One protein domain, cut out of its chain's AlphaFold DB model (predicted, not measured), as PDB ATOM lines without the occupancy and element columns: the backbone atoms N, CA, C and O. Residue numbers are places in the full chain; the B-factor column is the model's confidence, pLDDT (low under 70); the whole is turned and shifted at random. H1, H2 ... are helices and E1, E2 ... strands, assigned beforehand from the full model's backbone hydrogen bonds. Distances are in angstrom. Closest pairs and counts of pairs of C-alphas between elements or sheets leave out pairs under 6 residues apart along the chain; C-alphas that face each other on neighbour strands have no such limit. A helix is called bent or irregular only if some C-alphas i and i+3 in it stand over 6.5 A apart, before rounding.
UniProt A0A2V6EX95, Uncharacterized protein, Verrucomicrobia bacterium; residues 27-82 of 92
ATOM      1  N   GLY A  27      97.065 118.646  75.346       91.25
ATOM      2  CA  GLY A  27      97.260 118.414  73.912       91.25
ATOM      3  C   GLY A  27      96.714 117.059  73.449       91.25
ATOM      4  O   GLY A  27      96.001 116.991  72.446       91.25
ATOM      5  N   ALA A  28      96.994 115.994  74.209       91.31
ATOM      6  CA  ALA A  28      96.501 114.649  73.926       91.31
ATOM      7  C   ALA A  28      94.973 114.576  74.059       91.31
ATOM      8  O   ALA A  28      94.306 114.089  73.146       91.31
ATOM      9  N   SER A  29      94.409 115.156  75.123       92.44
ATOM     10  CA  SER A  29      92.959 115.272  75.321       92.44
ATOM     11  C   SER A  29      92.266 115.981  74.161       92.44
ATOM     12  O   SER A  29      91.262 115.488  73.653       92.44
ATOM     13  N   LYS A  30      92.803 117.111  73.683       93.62
ATOM     14  CA  LYS A  30      92.211 117.830  72.543       93.62
ATOM     15  C   LYS A  30      92.231 117.002  71.267       93.62
ATOM     16  O   LYS A  30      91.238 116.980  70.545       93.62
ATOM     17  N   THR A  31      93.335 116.311  70.990       94.50
ATOM     18  CA  THR A  31      93.423 115.405  69.838       94.50
ATOM     19  C   THR A  31      92.415 114.265  69.956       94.50
ATOM     20  O   THR A  31      91.695 114.001  68.994       94.50
ATOM     21  N   PHE A  32      92.295 113.653  71.139       94.62
ATOM     22  CA  PHE A  32      91.286 112.634  71.411       94.62
ATOM     23  C   PHE A  32      89.877 113.164  71.135       94.62
ATOM     24  O   PHE A  32      89.171 112.587  70.318       94.62
ATOM     25  N   PHE A  33      89.490 114.297  71.726       95.12
ATOM     26  CA  PHE A  33      88.153 114.870  71.558       95.12
ATOM     27  C   PHE A  33      87.821 115.243  70.105       95.12
ATOM     28  O   PHE A  33      86.685 115.044  69.676       95.12
ATOM     29  N   LYS A  34      88.797 115.704  69.308       96.00
ATOM     30  CA  LYS A  34      88.601 115.931  67.863       96.00
ATOM     31  C   LYS A  34      88.289 114.630  67.128       96.00
ATOM     32  O   LYS A  34      87.279 114.550  66.433       96.00
ATOM     33  N   ILE A  35      89.149 113.620  67.280       95.94
ATOM     34  CA  ILE A  35      88.999 112.329  66.593       95.94
ATOM     35  C   ILE A  35      87.700 111.658  67.038       95.94
ATOM     36  O   ILE A  35      86.887 111.255  66.209       95.94
ATOM     37  N   PHE A  36      87.482 111.595  68.347       95.50
ATOM     38  CA  PHE A  36      86.315 110.985  68.965       95.50
ATOM     39  C   PHE A  36      85.020 111.663  68.520       95.50
ATOM     40  O   PHE A  36      84.073 110.983  68.135       95.50
ATOM     41  N   GLY A  37      85.006 112.998  68.472       95.62
ATOM     42  CA  GLY A  37      83.870 113.768  67.983       95.62
ATOM     43  C   GLY A  37      83.522 113.472  66.522       95.62
ATOM     44  O   GLY A  37      82.352 113.269  66.206       95.62
ATOM     45  N   VAL A  38      84.522 113.370  65.639       96.75
ATOM     46  CA  VAL A  38      84.298 112.993  64.231       96.75
ATOM     47  C   VAL A  38      83.762 111.564  64.124       96.75
ATOM     48  O   VAL A  38      82.777 111.334  63.425       96.75
ATOM     49  N   VAL A  39      84.366 110.611  64.840       95.50
ATOM     50  CA  VAL A  39      83.939 109.203  64.830       95.50
ATOM     51  C   VAL A  39      82.494 109.067  65.306       95.50
ATOM     52  O   VAL A  39      81.690 108.437  64.623       95.50
ATOM     53  N   TYR A  40      82.128 109.699  66.423       93.31
ATOM     54  CA  TYR A  40      80.758 109.647  66.939       93.31
ATOM     55  C   TYR A  40      79.765 110.382  66.033       93.31
ATOM     56  O   TYR A  40      78.619 109.955  65.925       93.31
ATOM     57  N   GLY A  41      80.204 111.418  65.310       94.06
ATOM     58  CA  GLY A  41      79.407 112.048  64.259       94.06
ATOM     59  C   GLY A  41      79.082 111.076  63.120       94.06
ATOM     60  O   GLY A  41      77.929 110.974  62.708       94.06
ATOM     61  N   VAL A  42      80.069 110.301  62.656       94.50
ATOM     62  CA  VAL A  42      79.855 109.257  61.639       94.50
ATOM     63  C   VAL A  42      78.921 108.162  62.162       94.50
ATOM     64  O   VAL A  42      77.986 107.779  61.460       94.50
ATOM     65  N   VAL A  43      79.122 107.690  63.398       92.25
ATOM     66  CA  VAL A  43      78.245 106.686  64.027       92.25
ATOM     67  C   VAL A  43      76.808 107.197  64.132       92.25
ATOM     68  O   VAL A  43      75.883 106.451  63.823       92.25
ATOM     69  N   ALA A  44      76.603 108.466  64.494       93.25
ATOM     70  CA  ALA A  44      75.276 109.070  64.543       93.25
ATOM     71  C   ALA A  44      74.605 109.115  63.161       93.25
ATOM     72  O   ALA A  44      73.444 108.733  63.032       93.25
ATOM     73  N   VAL A  45      75.334 109.519  62.112       95.00
ATOM     74  CA  VAL A  45      74.812 109.512  60.733       95.00
ATOM     75  C   VAL A  45      74.398 108.099  60.318       95.00
ATOM     76  O   VAL A  45      73.297 107.914  59.804       95.00
ATOM     77  N   LEU A  46      75.230 107.091  60.592       91.50
ATOM     78  CA  LEU A  46      74.884 105.691  60.328       91.50
ATOM     79  C   LEU A  46      73.665 105.237  61.145       91.50
ATOM     80  O   LEU A  46      72.813 104.531  60.613       91.50
ATOM     81  N   GLY A  47      73.554 105.676  62.399       90.69
ATOM     82  CA  GLY A  47      72.397 105.436  63.263       90.69
ATOM     83  C   GLY A  47      71.095 105.964  62.664       90.69
ATOM     84  O   GLY A  47      70.101 105.244  62.656       90.69
ATOM     85  N   PHE A  48      71.102 107.166  62.081       91.81
ATOM     86  CA  PHE A  48      69.928 107.719  61.393       91.81
ATOM     87  C   PHE A  48      69.587 106.988  60.091       91.81
ATOM     88  O   PHE A  48      68.412 106.854  59.765       91.81
ATOM     89  N   VAL A  49      70.594 106.510  59.351       90.75
ATOM     90  CA  VAL A  49      70.380 105.746  58.111       90.75
ATOM     91  C   VAL A  49      69.796 104.362  58.404       90.75
ATOM     92  O   VAL A  49      68.914 103.907  57.681       90.75
ATOM     93  N   VAL A  50      70.282 103.690  59.451       88.25
ATOM     94  CA  VAL A  50      69.840 102.336  59.826       88.25
ATOM     95  C   VAL A  50      68.544 102.356  60.642       88.25
ATOM     96  O   VAL A  50      67.717 101.461  60.487       88.25
ATOM     97  N   GLY A  51      68.342 103.362  61.496       85.75
ATOM     98  CA  GLY A  51      67.215 103.418  62.424       85.75
ATOM     99  C   GLY A  51      67.326 102.369  63.537       85.75
ATOM    100  O   GLY A  51      68.400 102.138  64.091       85.75
ATOM    101  N   GLU A  52      66.214 101.728  63.888       85.06
ATOM    102  CA  GLU A  52      66.183 100.642  64.878       85.06
ATOM    103  C   GLU A  52      66.775  99.361  64.266       85.06
ATOM    104  O   GLU A  52      66.230  98.817  63.305       85.06
ATOM    105  N   GLY A  53      67.880  98.845  64.814       83.56
ATOM    106  CA  GLY A  53      68.492  97.632  64.273       83.56
ATOM    107  C   GLY A  53      69.951  97.438  64.656       83.56
ATOM    108  O   GLY A  53      70.403  97.881  65.703       83.56
ATOM    109  N   MET A  54      70.696  96.734  63.804       82.19
ATOM    110  CA  MET A  54      72.103  96.410  64.038       82.19
ATOM    111  C   MET A  54      72.999  97.250  63.125       82.19
ATOM    112  O   MET A  54      73.048  97.031  61.915       82.19
ATOM    113  N   LEU A  55      73.772  98.165  63.704       79.56
ATOM    114  CA  LEU A  55      74.867  98.845  63.021       79.56
ATOM    115  C   LEU A  55      75.951  97.832  62.656       79.56
ATOM    116  O   LEU A  55      76.467  97.110  63.516       79.56
ATOM    117  N   LEU A  56      76.278  97.780  61.363       81.06
ATOM    118  CA  LEU A  56      77.275  96.868  60.786       81.06
ATOM    119  C   LEU A  56      77.034  95.384  61.139       81.06
ATOM    120  O   LEU A  56      77.969  94.591  61.149       81.06
ATOM    121  N   GLY A  57      75.796  95.008  61.483       79.75
ATOM    122  CA  GLY A  57      75.451  93.654  61.930       79.75
ATOM    123  C   GLY A  57      75.966  93.270  63.326       79.75
ATOM    124  O   GLY A  57      75.727  92.145  63.756       79.75
ATOM    125  N   LEU A  58      76.637  94.175  64.053       80.31
ATOM    126  CA  LEU A  58      77.320  93.863  65.317       80.31
ATOM    127  C   LEU A  58      76.881  94.718  66.505       80.31
ATOM    128  O   LEU A  58      76.890  94.225  67.630       80.31
ATOM    129  N   ILE A  59      76.485  95.972  66.294       82.12
ATOM    130  CA  ILE A  59      76.192  96.921  67.376       82.12
ATOM    131  C   ILE A  59      74.700  97.244  67.356       82.12
ATOM    132  O   ILE A  59      74.195  97.773  66.374       82.12
ATOM    133  N   SER A  60      73.991  96.923  68.437       86.12
ATOM    134  CA  SER A  60      72.573  97.278  68.563       86.12
ATOM    135  C   SER A  60      72.406  98.797  68.592       86.12
ATOM    136  O   SER A  60      73.124  99.467  69.333       86.12
ATOM    137  N   ASN A  61      71.476  99.322  67.800       87.69
ATOM    138  CA  ASN A  61      71.156 100.735  67.690       87.69
ATOM    139  C   ASN A  61      69.664 100.962  67.898       87.69
ATOM    140  O   ASN A  61      68.819 100.244  67.358       87.69
ATOM    141  N   ASN A  62      69.357 102.004  68.658       90.00
ATOM    142  CA  ASN A  62      68.015 102.534  68.798       90.00
ATOM    143  C   ASN A  62      68.037 104.057  68.611       90.00
ATOM    144  O   ASN A  62      69.097 104.693  68.534       90.00
ATOM    145  N   THR A  63      66.850 104.649  68.546       88.12
ATOM    146  CA  THR A  63      66.710 106.092  68.314       88.12
ATOM    147  C   THR A  63      67.366 106.937  69.416       88.12
ATOM    148  O   THR A  63      68.020 107.937  69.118       88.12
ATOM    149  N   ALA A  64      67.247 106.537  70.686       89.81
ATOM    150  CA  ALA A  64      67.865 107.242  71.809       89.81
ATOM    151  C   ALA A  64      69.402 107.170  71.760       89.81
ATOM    152  O   ALA A  64      70.060 108.190  71.959       89.81
ATOM    153  N   ASP A  65      69.971 106.011  71.413       88.62
ATOM    154  CA  ASP A  65      71.424 105.842  71.252       88.62
ATOM    155  C   ASP A  65      71.958 106.734  70.126       88.62
ATOM    156  O   ASP A  65      72.998 107.375  70.266       88.62
ATOM    157  N   THR A  66      71.218 106.835  69.018       93.38
ATOM    158  CA  THR A  66      71.590 107.702  67.890       93.38
ATOM    159  C   THR A  66      71.677 109.166  68.330       93.38
ATOM    160  O   THR A  66      72.672 109.837  68.058       93.38
ATOM    161  N   TRP A  67      70.681 109.657  69.074       94.50
ATOM    162  CA  TRP A  67      70.699 111.019  69.618       94.50
ATOM    163  C   TRP A  67      71.792 111.238  70.664       94.50
ATOM    164  O   TRP A  67      72.412 112.303  70.694       94.50
ATOM    165  N   LEU A  68      72.076 110.230  71.487       93.06
ATOM    166  CA  LEU A  68      73.198 110.264  72.419       93.06
ATOM    167  C   LEU A  68      74.530 110.418  71.667       93.06
ATOM    168  O   LEU A  68      75.349 111.254  72.052       93.06
ATOM    169  N   HIS A  69      74.729 109.699  70.557       94.75
ATOM    170  CA  HIS A  69      75.923 109.846  69.722       94.75
ATOM    171  C   HIS A  69      76.052 111.251  69.126       94.75
ATOM    172  O   HIS A  69      77.155 111.800  69.119       94.75
ATOM    173  N   VAL A  70      74.941 111.872  68.706       96.06
ATOM    174  CA  VAL A  70      74.934 113.277  68.256       96.06
ATOM    175  C   VAL A  70      75.424 114.204  69.365       96.06
ATOM    176  O   VAL A  70      76.322 115.014  69.136       96.06
ATOM    177  N   GLY A  71      74.873 114.077  70.576       95.88
ATOM    178  CA  GLY A  71      75.274 114.903  71.716       95.88
ATOM    179  C   GLY A  71      76.763 114.766  72.041       95.88
ATOM    180  O   GLY A  71      77.463 115.769  72.191       95.88
ATOM    181  N   ILE A  72      77.271 113.530  72.069       95.38
ATOM    182  CA  ILE A  72      78.695 113.248  72.292       95.38
ATOM    183  C   ILE A  72      79.561 113.860  71.190       95.38
ATOM    184  O   ILE A  72      80.582 114.475  71.505       95.38
ATOM    185  N   ALA A  73      79.165 113.723  69.922       96.62
ATOM    186  CA  ALA A  73      79.904 114.280  68.796       96.62
ATOM    187  C   ALA A  73      80.036 115.802  68.921       96.62
ATOM    188  O   ALA A  73      81.144 116.335  68.862       96.62
ATOM    189  N   VAL A  74      78.923 116.493  69.178       97.75
ATOM    190  CA  VAL A  74      78.890 117.954  69.324       97.75
ATOM    191  C   VAL A  74      79.773 118.413  70.483       97.75
ATOM    192  O   VAL A  74      80.658 119.244  70.284       97.75
ATOM    193  N   VAL A  75      79.585 117.849  71.679       96.62
ATOM    194  CA  VAL A  75      80.358 118.237  72.871       96.62
ATOM    195  C   VAL A  75      81.849 117.964  72.672       96.62
ATOM    196  O   VAL A  75      82.681 118.821  72.971       96.62
ATOM    197  N   SER A  76      82.200 116.806  72.111       95.50
ATOM    198  CA  SER A  76      83.597 116.431  71.874       95.50
ATOM    199  C   SER A  76      84.265 117.351  70.857       95.50
ATOM    200  O   SER A  76      85.380 117.809  71.091       95.50
ATOM    201  N   LEU A  77      83.589 117.698  69.759       96.19
ATOM    202  CA  LEU A  77      84.136 118.631  68.775       96.19
ATOM    203  C   LEU A  77      84.316 120.032  69.370       96.19
ATOM    204  O   LEU A  77      85.372 120.632  69.176       96.19
ATOM    205  N   ILE A  78      83.349 120.526  70.151       95.94
ATOM    206  CA  ILE A  78      83.474 121.817  70.843       95.94
ATOM    207  C   ILE A  78      84.712 121.823  71.747       95.94
ATOM    208  O   ILE A  78      85.534 122.729  71.647       95.94
ATOM    209  N   ILE A  79      84.894 120.800  72.587       93.75
ATOM    210  CA  ILE A  79      86.049 120.704  73.496       93.75
ATOM    211  C   ILE A  79      87.361 120.547  72.713       93.75
ATOM    212  O   ILE A  79      88.364 121.191  73.030       93.75
ATOM    213  N   GLY A  80      87.365 119.708  71.678       93.25
ATOM    214  CA  GLY A  80      88.542 119.431  70.860       93.25
ATOM    215  C   GLY A  80      89.051 120.666  70.115       93.25
ATOM    216  O   GLY A  80      90.263 120.876  70.033       93.25
ATOM    217  N   PHE A  81      88.143 121.502  69.603       94.81
ATOM    218  CA  PHE A  81      88.468 122.732  68.873       94.81
ATOM    219  C   PHE A  81      88.443 124.003  69.728       94.81
ATOM    220  O   PHE A  81      88.796 125.070  69.223       94.81
ATOM    221  N   ALA A  82      88.095 123.913  71.015       92.19
ATOM    222  CA  ALA A  82      88.170 125.048  71.921       92.19
ATOM    223  C   ALA A  82      89.598 125.631  71.933       92.19
ATOM    224  O   ALA A  82      90.570 124.865  71.883       92.19
TER     225      ALA A  82
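AT A GLANCE: This is residues 27 to 82 of the 92 residues of an uncharacterized protein of Verrucomicrobia bacterium (UniProt A0A2V6EX95). Two long helices, H1 and H2, lie side by side and run opposite ways, and a small two-strand hairpin, E1 and E2, joins them at one end of the pair. The helices make the length of the rod, which spans 37 by 17 by 13 A, and the hairpin sits across the end where H1 finishes and H2 starts. The printed part has 56 residues, with two named helices and two named strands in the order H1, E1, E2, H2; the sheet has the order E1 - E2 and is antiparallel. The class is mostly helix, and the whole is only just compact, close to loose, with a radius of gyration of the C-alphas of 12.0 A.

IN THESE COORDINATES: H1 covers residues 27 to 50 and is 34.8 A long from first to last C-alpha, from C-alpha 27 at (97.260, 118.414, 73.912) to C-alpha 50 at (69.840, 102.336, 59.826). After a tight link of 2 residues comes strand E1, residues 53 to 55, 6.6 A long. A tight link of 3 residues leads to strand E2, residues 59 to 61, 6.3 A long. A tight link of 1 residue leads to H2, residues 63 to 81, which is 27.4 A long and ends with C-alpha 81 at (88.468, 122.732, 68.873). Neither helix is bent.

HOW THE PARTS SIT: H1 and H2 touch, with 46 pairs of C-alphas within 8 A. Their closest C-alphas are those of Gly 37 and Ala 73, 4.1 A apart. Their lines stand at a shallow tilt of 28 degrees, and they run opposite ways. In both H1 and H2 every O i to N i+4 pair is within hydrogen-bond range. E1 and E2 form a hairpin of antiparallel strands, with 132 degrees between their directions. C-alphas 54 and 60 face each other at 4.6 A. N 55 and O 59, at 2.7 A, and N 61 and O 53, at 2.8 A, are within hydrogen-bond range. The closest C-alphas of H1 and E2 are those of Gly 47 and Asn 61, 6.6 A apart. Those of H1 and E1 are Gly 47 and Leu 55, 7.0 A apart. E1 and H2 are apart.

THE WHOLE: The two C-alphas farthest apart are those of Gly 27 and Glu 52, at 36.9 A. The first and last printed C-alphas, those of Gly 27 and Ala 82, are 11.4 A apart. The printed part runs from residue 27 to residue 82 without a cut, and no link between its named elements is long. The mean pLDDT of the printed part is 91.6, and no printed residue is under 70. The mean pLDDT is 82 for E1 and 85 for E2, against 93 for H1 and 94 for H2.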